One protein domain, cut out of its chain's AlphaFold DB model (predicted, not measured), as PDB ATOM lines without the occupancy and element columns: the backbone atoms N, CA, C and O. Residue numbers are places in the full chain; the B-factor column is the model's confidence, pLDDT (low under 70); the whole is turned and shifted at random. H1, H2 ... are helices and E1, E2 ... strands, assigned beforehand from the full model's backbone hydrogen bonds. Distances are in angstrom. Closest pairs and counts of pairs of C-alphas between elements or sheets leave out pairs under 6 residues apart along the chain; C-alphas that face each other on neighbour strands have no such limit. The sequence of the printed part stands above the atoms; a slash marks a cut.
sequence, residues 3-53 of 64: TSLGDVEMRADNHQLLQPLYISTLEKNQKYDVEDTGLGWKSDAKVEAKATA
ATOM      1  N   THR A   3      56.150 -50.229 -53.128       96.50
ATOM      2  CA  THR A   3      56.709 -49.446 -52.011       96.50
ATOM      3  C   THR A   3      56.672 -50.260 -50.715       96.50
ATOM      4  O   THR A   3      56.086 -51.347 -50.672       96.50
ATOM      5  N   SER A   4      57.249 -49.727 -49.636       96.56
ATOM      6  CA  SER A   4      57.125 -50.309 -48.292       96.56
ATOM      7  C   SER A   4      55.683 -50.345 -47.770       96.56
ATOM      8  O   SER A   4      55.387 -51.133 -46.878       96.56
ATOM      9  N   LEU A   5      54.784 -49.530 -48.335       95.19
ATOM     10  CA  LEU A   5      53.368 -49.448 -47.959       95.19
ATOM     11  C   LEU A   5      52.440 -50.186 -48.940       95.19
ATOM     12  O   LEU A   5      51.223 -50.164 -48.779       95.19
ATOM     13  N   GLY A   6      53.000 -50.855 -49.951       94.94
ATOM     14  CA  GLY A   6      52.256 -51.592 -50.974       94.94
ATOM     15  C   GLY A   6      52.410 -51.021 -52.382       94.94
ATOM     16  O   GLY A   6      53.267 -50.171 -52.644       94.94
ATOM     17  N   ASP A   7      51.588 -51.532 -53.295       95.94
ATOM     18  CA  ASP A   7      51.590 -51.145 -54.703       95.94
ATOM     19  C   ASP A   7      50.993 -49.759 -54.924       95.94
ATOM     20  O   ASP A   7      49.895 -49.463 -54.457       95.94
ATOM     21  N   VAL A   8      51.693 -48.940 -55.705       97.50
ATOM     22  CA  VAL A   8      51.227 -47.620 -56.136       97.50
ATOM     23  C   VAL A   8      51.274 -47.471 -57.655       97.50
ATOM     24  O   VAL A   8      52.108 -48.081 -58.336       97.50
ATOM     25  N   GLU A   9      50.406 -46.621 -58.189       96.50
ATOM     26  CA  GLU A   9      50.307 -46.307 -59.614       96.50
ATOM     27  C   GLU A   9      49.949 -44.833 -59.803       96.50
ATOM     28  O   GLU A   9      49.068 -44.311 -59.127       96.50
ATOM     29  N   MET A  10      50.605 -44.152 -60.740       97.12
ATOM     30  CA  MET A  10      50.172 -42.828 -61.180       97.12
ATOM     31  C   MET A  10      49.176 -42.996 -62.325       97.12
ATOM     32  O   MET A  10      49.571 -43.411 -63.416       97.12
ATOM     33  N   ARG A  11      47.894 -42.691 -62.100       96.12
ATOM     34  CA  ARG A  11      46.875 -42.900 -63.139       96.12
ATOM     35  C   ARG A  11      46.999 -41.869 -64.261       96.12
ATOM     36  O   ARG A  11      47.201 -40.676 -64.024       96.12
ATOM     37  N   ALA A  12      46.882 -42.336 -65.499       95.38
ATOM     38  CA  ALA A  12      47.182 -41.537 -66.686       95.38
ATOM     39  C   ALA A  12      46.133 -40.457 -67.007       95.38
ATOM     40  O   ALA A  12      46.452 -39.467 -67.661       95.38
ATOM     41  N   ASP A  13      44.891 -40.644 -66.568       95.38
ATOM     42  CA  ASP A  13      43.742 -39.793 -66.895       95.38
ATOM     43  C   ASP A  13      43.715 -38.469 -66.113       95.38
ATOM     44  O   ASP A  13      43.166 -37.485 -66.608       95.38
ATOM     45  N   ASN A  14      44.312 -38.408 -64.916       97.00
ATOM     46  CA  ASN A  14      44.377 -37.168 -64.128       97.00
ATOM     47  C   ASN A  14      45.662 -36.969 -63.296       97.00
ATOM     48  O   ASN A  14      45.720 -36.016 -62.525       97.00
ATOM     49  N   HIS A  15      46.675 -37.833 -63.435       96.88
ATOM     50  CA  HIS A  15      47.915 -37.787 -62.643       96.88
ATOM     51  C   HIS A  15      47.684 -37.788 -61.117       96.88
ATOM     52  O   HIS A  15      48.455 -37.202 -60.357       96.88
ATOM     53  N   GLN A  16      46.641 -38.468 -60.643       97.75
ATOM     54  CA  GLN A  16      46.509 -38.811 -59.231       97.75
ATOM     55  C   GLN A  16      47.348 -40.058 -58.917       97.75
ATOM     56  O   GLN A  16      47.257 -41.085 -59.591       97.75
ATOM     57  N   LEU A  17      48.125 -40.012 -57.836       97.19
ATOM     58  CA  LEU A  17      48.747 -41.219 -57.306       97.19
ATOM     59  C   LEU A  17      47.676 -42.079 -56.623       97.19
ATOM     60  O   LEU A  17      47.041 -41.644 -55.660       97.19
ATOM     61  N   LEU A  18      47.481 -43.296 -57.113       97.75
ATOM     62  CA  LEU A  18      46.730 -44.347 -56.441       97.75
ATOM     63  C   LEU A  18      47.691 -45.109 -55.534       97.75
ATOM     64  O   LEU A  18      48.716 -45.620 -55.984       97.75
ATOM     65  N   GLN A  19      47.354 -45.175 -54.254       97.75
ATOM     66  CA  GLN A  19      48.133 -45.860 -53.228       97.75
ATOM     67  C   GLN A  19      47.192 -46.489 -52.196       97.75
ATOM     68  O   GLN A  19      46.029 -46.072 -52.116       97.75
ATOM     69  N   PRO A  20      47.656 -47.472 -51.404       97.88
ATOM     70  CA  PRO A  20      46.855 -48.023 -50.329       97.88
ATOM     71  C   PRO A  20      46.546 -46.957 -49.275       97.88
ATOM     72  O   PRO A  20      47.401 -46.135 -48.945       97.88
ATOM     73  N   LEU A  21      45.328 -46.981 -48.741       97.44
ATOM     74  CA  LEU A  21      44.930 -46.142 -47.611       97.44
ATOM     75  C   LEU A  21      44.805 -46.997 -46.356       97.44
ATOM     76  O   LEU A  21      44.277 -48.107 -46.401       97.44
ATOM     77  N   TYR A  22      45.273 -46.460 -45.236       97.06
ATOM     78  CA  TYR A  22      45.209 -47.108 -43.933       97.06
ATOM     79  C   TYR A  22      44.264 -46.323 -43.034       97.06
ATOM     80  O   TYR A  22      44.411 -45.110 -42.882       97.06
ATOM     81  N   ILE A  23      43.293 -47.021 -42.457       97.75
ATOM     82  CA  ILE A  23      42.413 -46.479 -41.424       97.75
ATOM     83  C   ILE A  23      43.023 -46.880 -40.090       97.75
ATOM     84  O   ILE A  23      43.325 -48.059 -39.891       97.75
ATOM     85  N   SER A  24      43.216 -45.903 -39.209       97.88
ATOM     86  CA  SER A  24      43.878 -46.111 -37.928       97.88
ATOM     87  C   SER A  24      43.168 -45.372 -36.804       97.88
ATOM     88  O   SER A  24      42.720 -44.237 -36.984       97.88
ATOM     89  N   THR A  25      43.161 -45.988 -35.629       98.25
ATOM     90  CA  THR A  25      42.689 -45.401 -34.378       98.25
ATOM     91  C   THR A  25      43.886 -44.938 -33.557       98.25
ATOM     92  O   THR A  25      44.894 -45.640 -33.452       98.25
ATOM     93  N   LEU A  26      43.782 -43.743 -32.976       98.06
ATOM     94  CA  LEU A  26      44.754 -43.242 -32.011       98.06
ATOM     95  C   LEU A  26      44.396 -43.785 -30.622       98.06
ATOM     96  O   LEU A  26      43.364 -43.417 -30.061       98.06
ATOM     97  N   GLU A  27      45.227 -44.665 -30.066       98.19
ATOM     98  CA  GLU A  27      44.974 -45.298 -28.765       98.19
ATOM     99  C   GLU A  27      46.259 -45.523 -27.954       98.19
ATOM    100  O   GLU A  27      47.373 -45.377 -28.452       98.19
ATOM    101  N   LYS A  28      46.112 -45.860 -26.668       97.81
ATOM    102  CA  LYS A  28      47.243 -46.170 -25.778       97.81
ATOM    103  C   LYS A  28      47.909 -47.500 -26.153       97.81
ATOM    104  O   LYS A  28      47.344 -48.312 -26.883       97.81
ATOM    105  N   ASN A  29      49.080 -47.753 -25.562       95.25
ATOM    106  CA  ASN A  29      49.812 -49.027 -25.643       95.25
ATOM    107  C   ASN A  29      50.236 -49.434 -27.065       95.25
ATOM    108  O   ASN A  29      50.393 -50.623 -27.348       95.25
ATOM    109  N   GLN A  30      50.437 -48.468 -27.957       97.38
ATOM    110  CA  GLN A  30      51.029 -48.741 -29.262       97.38
ATOM    111  C   GLN A  30      52.554 -48.772 -29.177       97.38
ATOM    112  O   GLN A  30      53.161 -48.115 -28.335       97.38
ATOM    113  N   LYS A  31      53.181 -49.540 -30.076       96.06
ATOM    114  CA  LYS A  31      54.645 -49.699 -30.133       96.06
ATOM    115  C   LYS A  31      55.379 -48.369 -30.327       96.06
ATOM    116  O   LYS A  31      56.486 -48.208 -29.824       96.06
ATOM    117  N   TYR A  32      54.785 -47.475 -31.110       96.88
ATOM    118  CA  TYR A  32      55.334 -46.164 -31.420       96.88
ATOM    119  C   TYR A  32      54.402 -45.105 -30.847       96.88
ATOM    120  O   TYR A  32      53.224 -45.070 -31.207       96.88
ATOM    121  N   ASP A  33      54.944 -44.285 -29.953       96.81
ATOM    122  CA  ASP A  33      54.259 -43.134 -29.380       96.81
ATOM    123  C   ASP A  33      54.266 -41.962 -30.371       96.81
ATOM    124  O   ASP A  33      55.209 -41.788 -31.149       96.81
ATOM    125  N   VAL A  34      53.200 -41.174 -30.353       97.38
ATOM    126  CA  VAL A  34      53.061 -39.936 -31.105       97.38
ATOM    127  C   VAL A  34      53.304 -38.785 -30.143       97.38
ATOM    128  O   VAL A  34      52.470 -38.501 -29.287       97.38
ATOM    129  N   GLU A  35      54.431 -38.102 -30.340       95.88
ATOM    130  CA  GLU A  35      54.760 -36.842 -29.656       95.88
ATOM    131  C   GLU A  35      54.796 -36.948 -28.116       95.88
ATOM    132  O   GLU A  35      54.428 -36.006 -27.418       95.88
ATOM    133  N   ASP A  36      55.239 -38.093 -27.585       95.50
ATOM    134  CA  ASP A  36      55.343 -38.376 -26.142       95.50
ATOM    135  C   ASP A  36      54.008 -38.219 -25.382       95.50
ATOM    136  O   ASP A  36      53.964 -37.908 -24.188       95.50
ATOM    137  N   THR A  37      52.886 -38.445 -26.067       97.50
ATOM    138  CA  THR A  37      51.536 -38.287 -25.506       97.50
ATOM    139  C   THR A  37      51.049 -39.521 -24.744       97.50
ATOM    140  O   THR A  37      50.029 -39.462 -24.048       97.50
ATOM    141  N   GLY A  38      51.737 -40.657 -24.869       97.06
ATOM    142  CA  GLY A  38      51.264 -41.958 -24.394       97.06
ATOM    143  C   GLY A  38      50.309 -42.655 -25.371       97.06
ATOM    144  O   GLY A  38      49.718 -43.683 -25.014       97.06
ATOM    145  N   LEU A  39      50.096 -42.093 -26.565       98.12
ATOM    146  CA  LEU A  39      49.190 -42.598 -27.600       98.12
ATOM    147  C   LEU A  39      49.964 -42.939 -28.871       98.12
ATOM    148  O   LEU A  39      50.972 -42.320 -29.177       98.12
ATOM    149  N   GLY A  40      49.454 -43.879 -29.662       98.25
ATOM    150  CA  GLY A  40      49.968 -44.144 -30.999       98.25
ATOM    151  C   GLY A  40      48.905 -44.671 -31.952       98.25
ATOM    152  O   GLY A  40      47.762 -44.924 -31.568       98.25
ATOM    153  N   TRP A  41      49.285 -44.822 -33.219       97.94
ATOM    154  CA  TRP A  41      48.383 -45.270 -34.277       97.94
ATOM    155  C   TRP A  41      48.315 -46.795 -34.343       97.94
ATOM    156  O   TRP A  41      49.303 -47.451 -34.677       97.94
ATOM    157  N   LYS A  42      47.130 -47.353 -34.098       97.31
ATOM    158  CA  LYS A  42      46.803 -48.744 -34.414       97.31
ATOM    159  C   LYS A  42      46.139 -48.812 -35.780       97.31
ATOM    160  O   LYS A  42      45.135 -48.146 -35.999       97.31
ATOM    161  N   SER A  43      46.660 -49.636 -36.683       96.56
ATOM    162  CA  SER A  43      46.016 -49.878 -37.979       96.56
ATOM    163  C   SER A  43      44.799 -50.792 -37.825       96.56
ATOM    164  O   SER A  43      44.931 -51.927 -37.371       96.56
ATOM    165  N   ASP A  44      43.634 -50.313 -38.255       97.75
ATOM    166  CA  ASP A  44      42.360 -51.036 -38.179       97.75
ATOM    167  C   ASP A  44      41.989 -51.692 -39.509       97.75
ATOM    168  O   ASP A  44      41.467 -52.806 -39.539       97.75
ATOM    169  N   ALA A  45      42.264 -51.014 -40.626       97.56
ATOM    170  CA  ALA A  45      41.965 -51.526 -41.956       97.56
ATOM    171  C   ALA A  45      42.922 -50.982 -43.021       97.56
ATOM    172  O   ALA A  45      43.495 -49.899 -42.886       97.56
ATOM    173  N   LYS A  46      43.038 -51.734 -44.119       96.94
ATOM    174  CA  LYS A  46      43.753 -51.346 -45.335       96.94
ATOM    175  C   LYS A  46      42.785 -51.370 -46.515       96.94
ATOM    176  O   LYS A  46      42.100 -52.364 -46.737       96.94
ATOM    177  N   VAL A  47      42.766 -50.293 -47.289       97.31
ATOM    178  CA  VAL A  47      42.071 -50.194 -48.572       97.31
ATOM    179  C   VAL A  47      43.122 -50.260 -49.672       97.31
ATOM    180  O   VAL A  47      44.030 -49.431 -49.714       97.31
ATOM    181  N   GLU A  48      43.028 -51.258 -50.549       96.19
ATOM    182  CA  GLU A  48      44.001 -51.449 -51.629       96.19
ATOM    183  C   GLU A  48      43.962 -50.304 -52.647       96.19
ATOM    184  O   GLU A  48      42.902 -49.746 -52.926       96.19
ATOM    185  N   ALA A  49      45.107 -49.994 -53.264       96.44
ATOM    186  CA  ALA A  49      45.274 -48.833 -54.146       96.44
ATOM    187  C   ALA A  49      44.232 -48.738 -55.272       96.44
ATOM    188  O   ALA A  49      43.757 -47.656 -55.597       96.44
ATOM    189  N   LYS A  50      43.819 -49.869 -55.854       93.56
ATOM    190  CA  LYS A  50      42.787 -49.874 -56.905       93.56
ATOM    191  C   LYS A  50      41.420 -49.412 -56.398       93.56
ATOM    192  O   LYS A  50      40.679 -48.782 -57.142       93.56
ATOM    193  N   ALA A  51      41.091 -49.709 -55.141       95.75
ATOM    194  CA  ALA A  51      39.819 -49.337 -54.530       95.75
ATOM    195  C   ALA A  51      39.763 -47.851 -54.130       95.75
ATOM    196  O   ALA A  51      38.686 -47.345 -53.826       95.75
ATOM    197  N   THR A  52      40.892 -47.136 -54.156       94.69
ATOM    198  CA  THR A  52      40.955 -45.693 -53.867       94.69
ATOM    199  C   THR A  52      40.731 -44.831 -55.115       94.69
ATOM    200  O   THR A  52      40.683 -43.603 -55.033       94.69
ATOM    201  N   ALA A  53      40.547 -45.457 -56.282       95.81
ATOM    202  CA  ALA A  53      40.286 -44.767 -57.536       95.81
ATOM    203  C   ALA A  53      38.857 -44.202 -57.585       95.81
ATOM    204  O   ALA A  53      37.887 -44.921 -57.819       95.81
TER     205      ALA A  53
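AT A GLANCE: This is residues 3 to 53 of the 64 residues of an uncharacterized protein of Betaproteobacteria bacterium (UniProt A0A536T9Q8). A long, slender hairpin of two antiparallel strands, E1 and E2, makes much of the length of a rod, with E2 bending along its way. The loop of residues 29 to 38 closes one end of this ribbon; toward the other end lie the short helix H1 and a small unnamed hairpin, in which residues 9 to 10 pair with residues 17 to 18. The printed part has 51 residues, with two named strands and one named helix in the order E1, E2, H1, and the sheet has the order E1 - E2, antiparallel. The class is mostly strand, though under half of the residues are in named elements. The whole is only just loose, close to extended, with a radius of gyration of the C-alphas of 14.4 A, and the C-alphas span 43 by 18 by 17 A.

IN THESE COORDINATES: The printed part begins at Thr 3, with its C-alpha at (56.709, -49.446, -52.011), and residues 3 to 20 hold no named element. E1 is residues 21 to 28, from C-alpha 21 at (44.930, -46.142, -47.611) to C-alpha 28 at (47.243, -46.170, -25.778), 22.0 A from first to last C-alpha. E2 is residues 39 to 47, the longest strand by residues, 23.4 A from first to last C-alpha. H1 is residues 49 to 52, 5.3 A from first to last C-alpha, and ends with C-alpha 52 at (40.955, -45.693, -53.867).

HOW THE PARTS SIT: Residues 9 to 10 pair antiparallel with residues 17 to 18, ahead of E1. E1 and E2 form a hairpin over a short link of 10 residues. They are antiparallel, with 154 degrees between their N-to-C directions. Their C-alphas 24 and 43 face each other at 4.3 A, and C-alphas 21 and 47 at 5.1 A. N 21 and O 47 are within hydrogen-bond range at 2.9 A, as are N 40 and O 27 at 2.8 A. E2 bends by 51 degrees at residue 44. A tight link of 1 residue joins E2 to H1. The closest C-alphas of E1 and H1, those of Leu 21 and Ala 49, are 7.1 A apart. H1 is too short for any pair of O i and N i+4 inside it; its one pair of O i and N i+3 is within hydrogen-bond range.

THE WHOLE: The two C-alphas farthest apart, those of Asp 13 and Gly 38, are 43.2 A apart. The first and last printed C-alphas, of Thr 3 and Ala 53, are 17.9 A apart. The printed part has no cut, and no link between named elements is long. The mean pLDDT of the printed part is 96.8, and no printed residue is under 70.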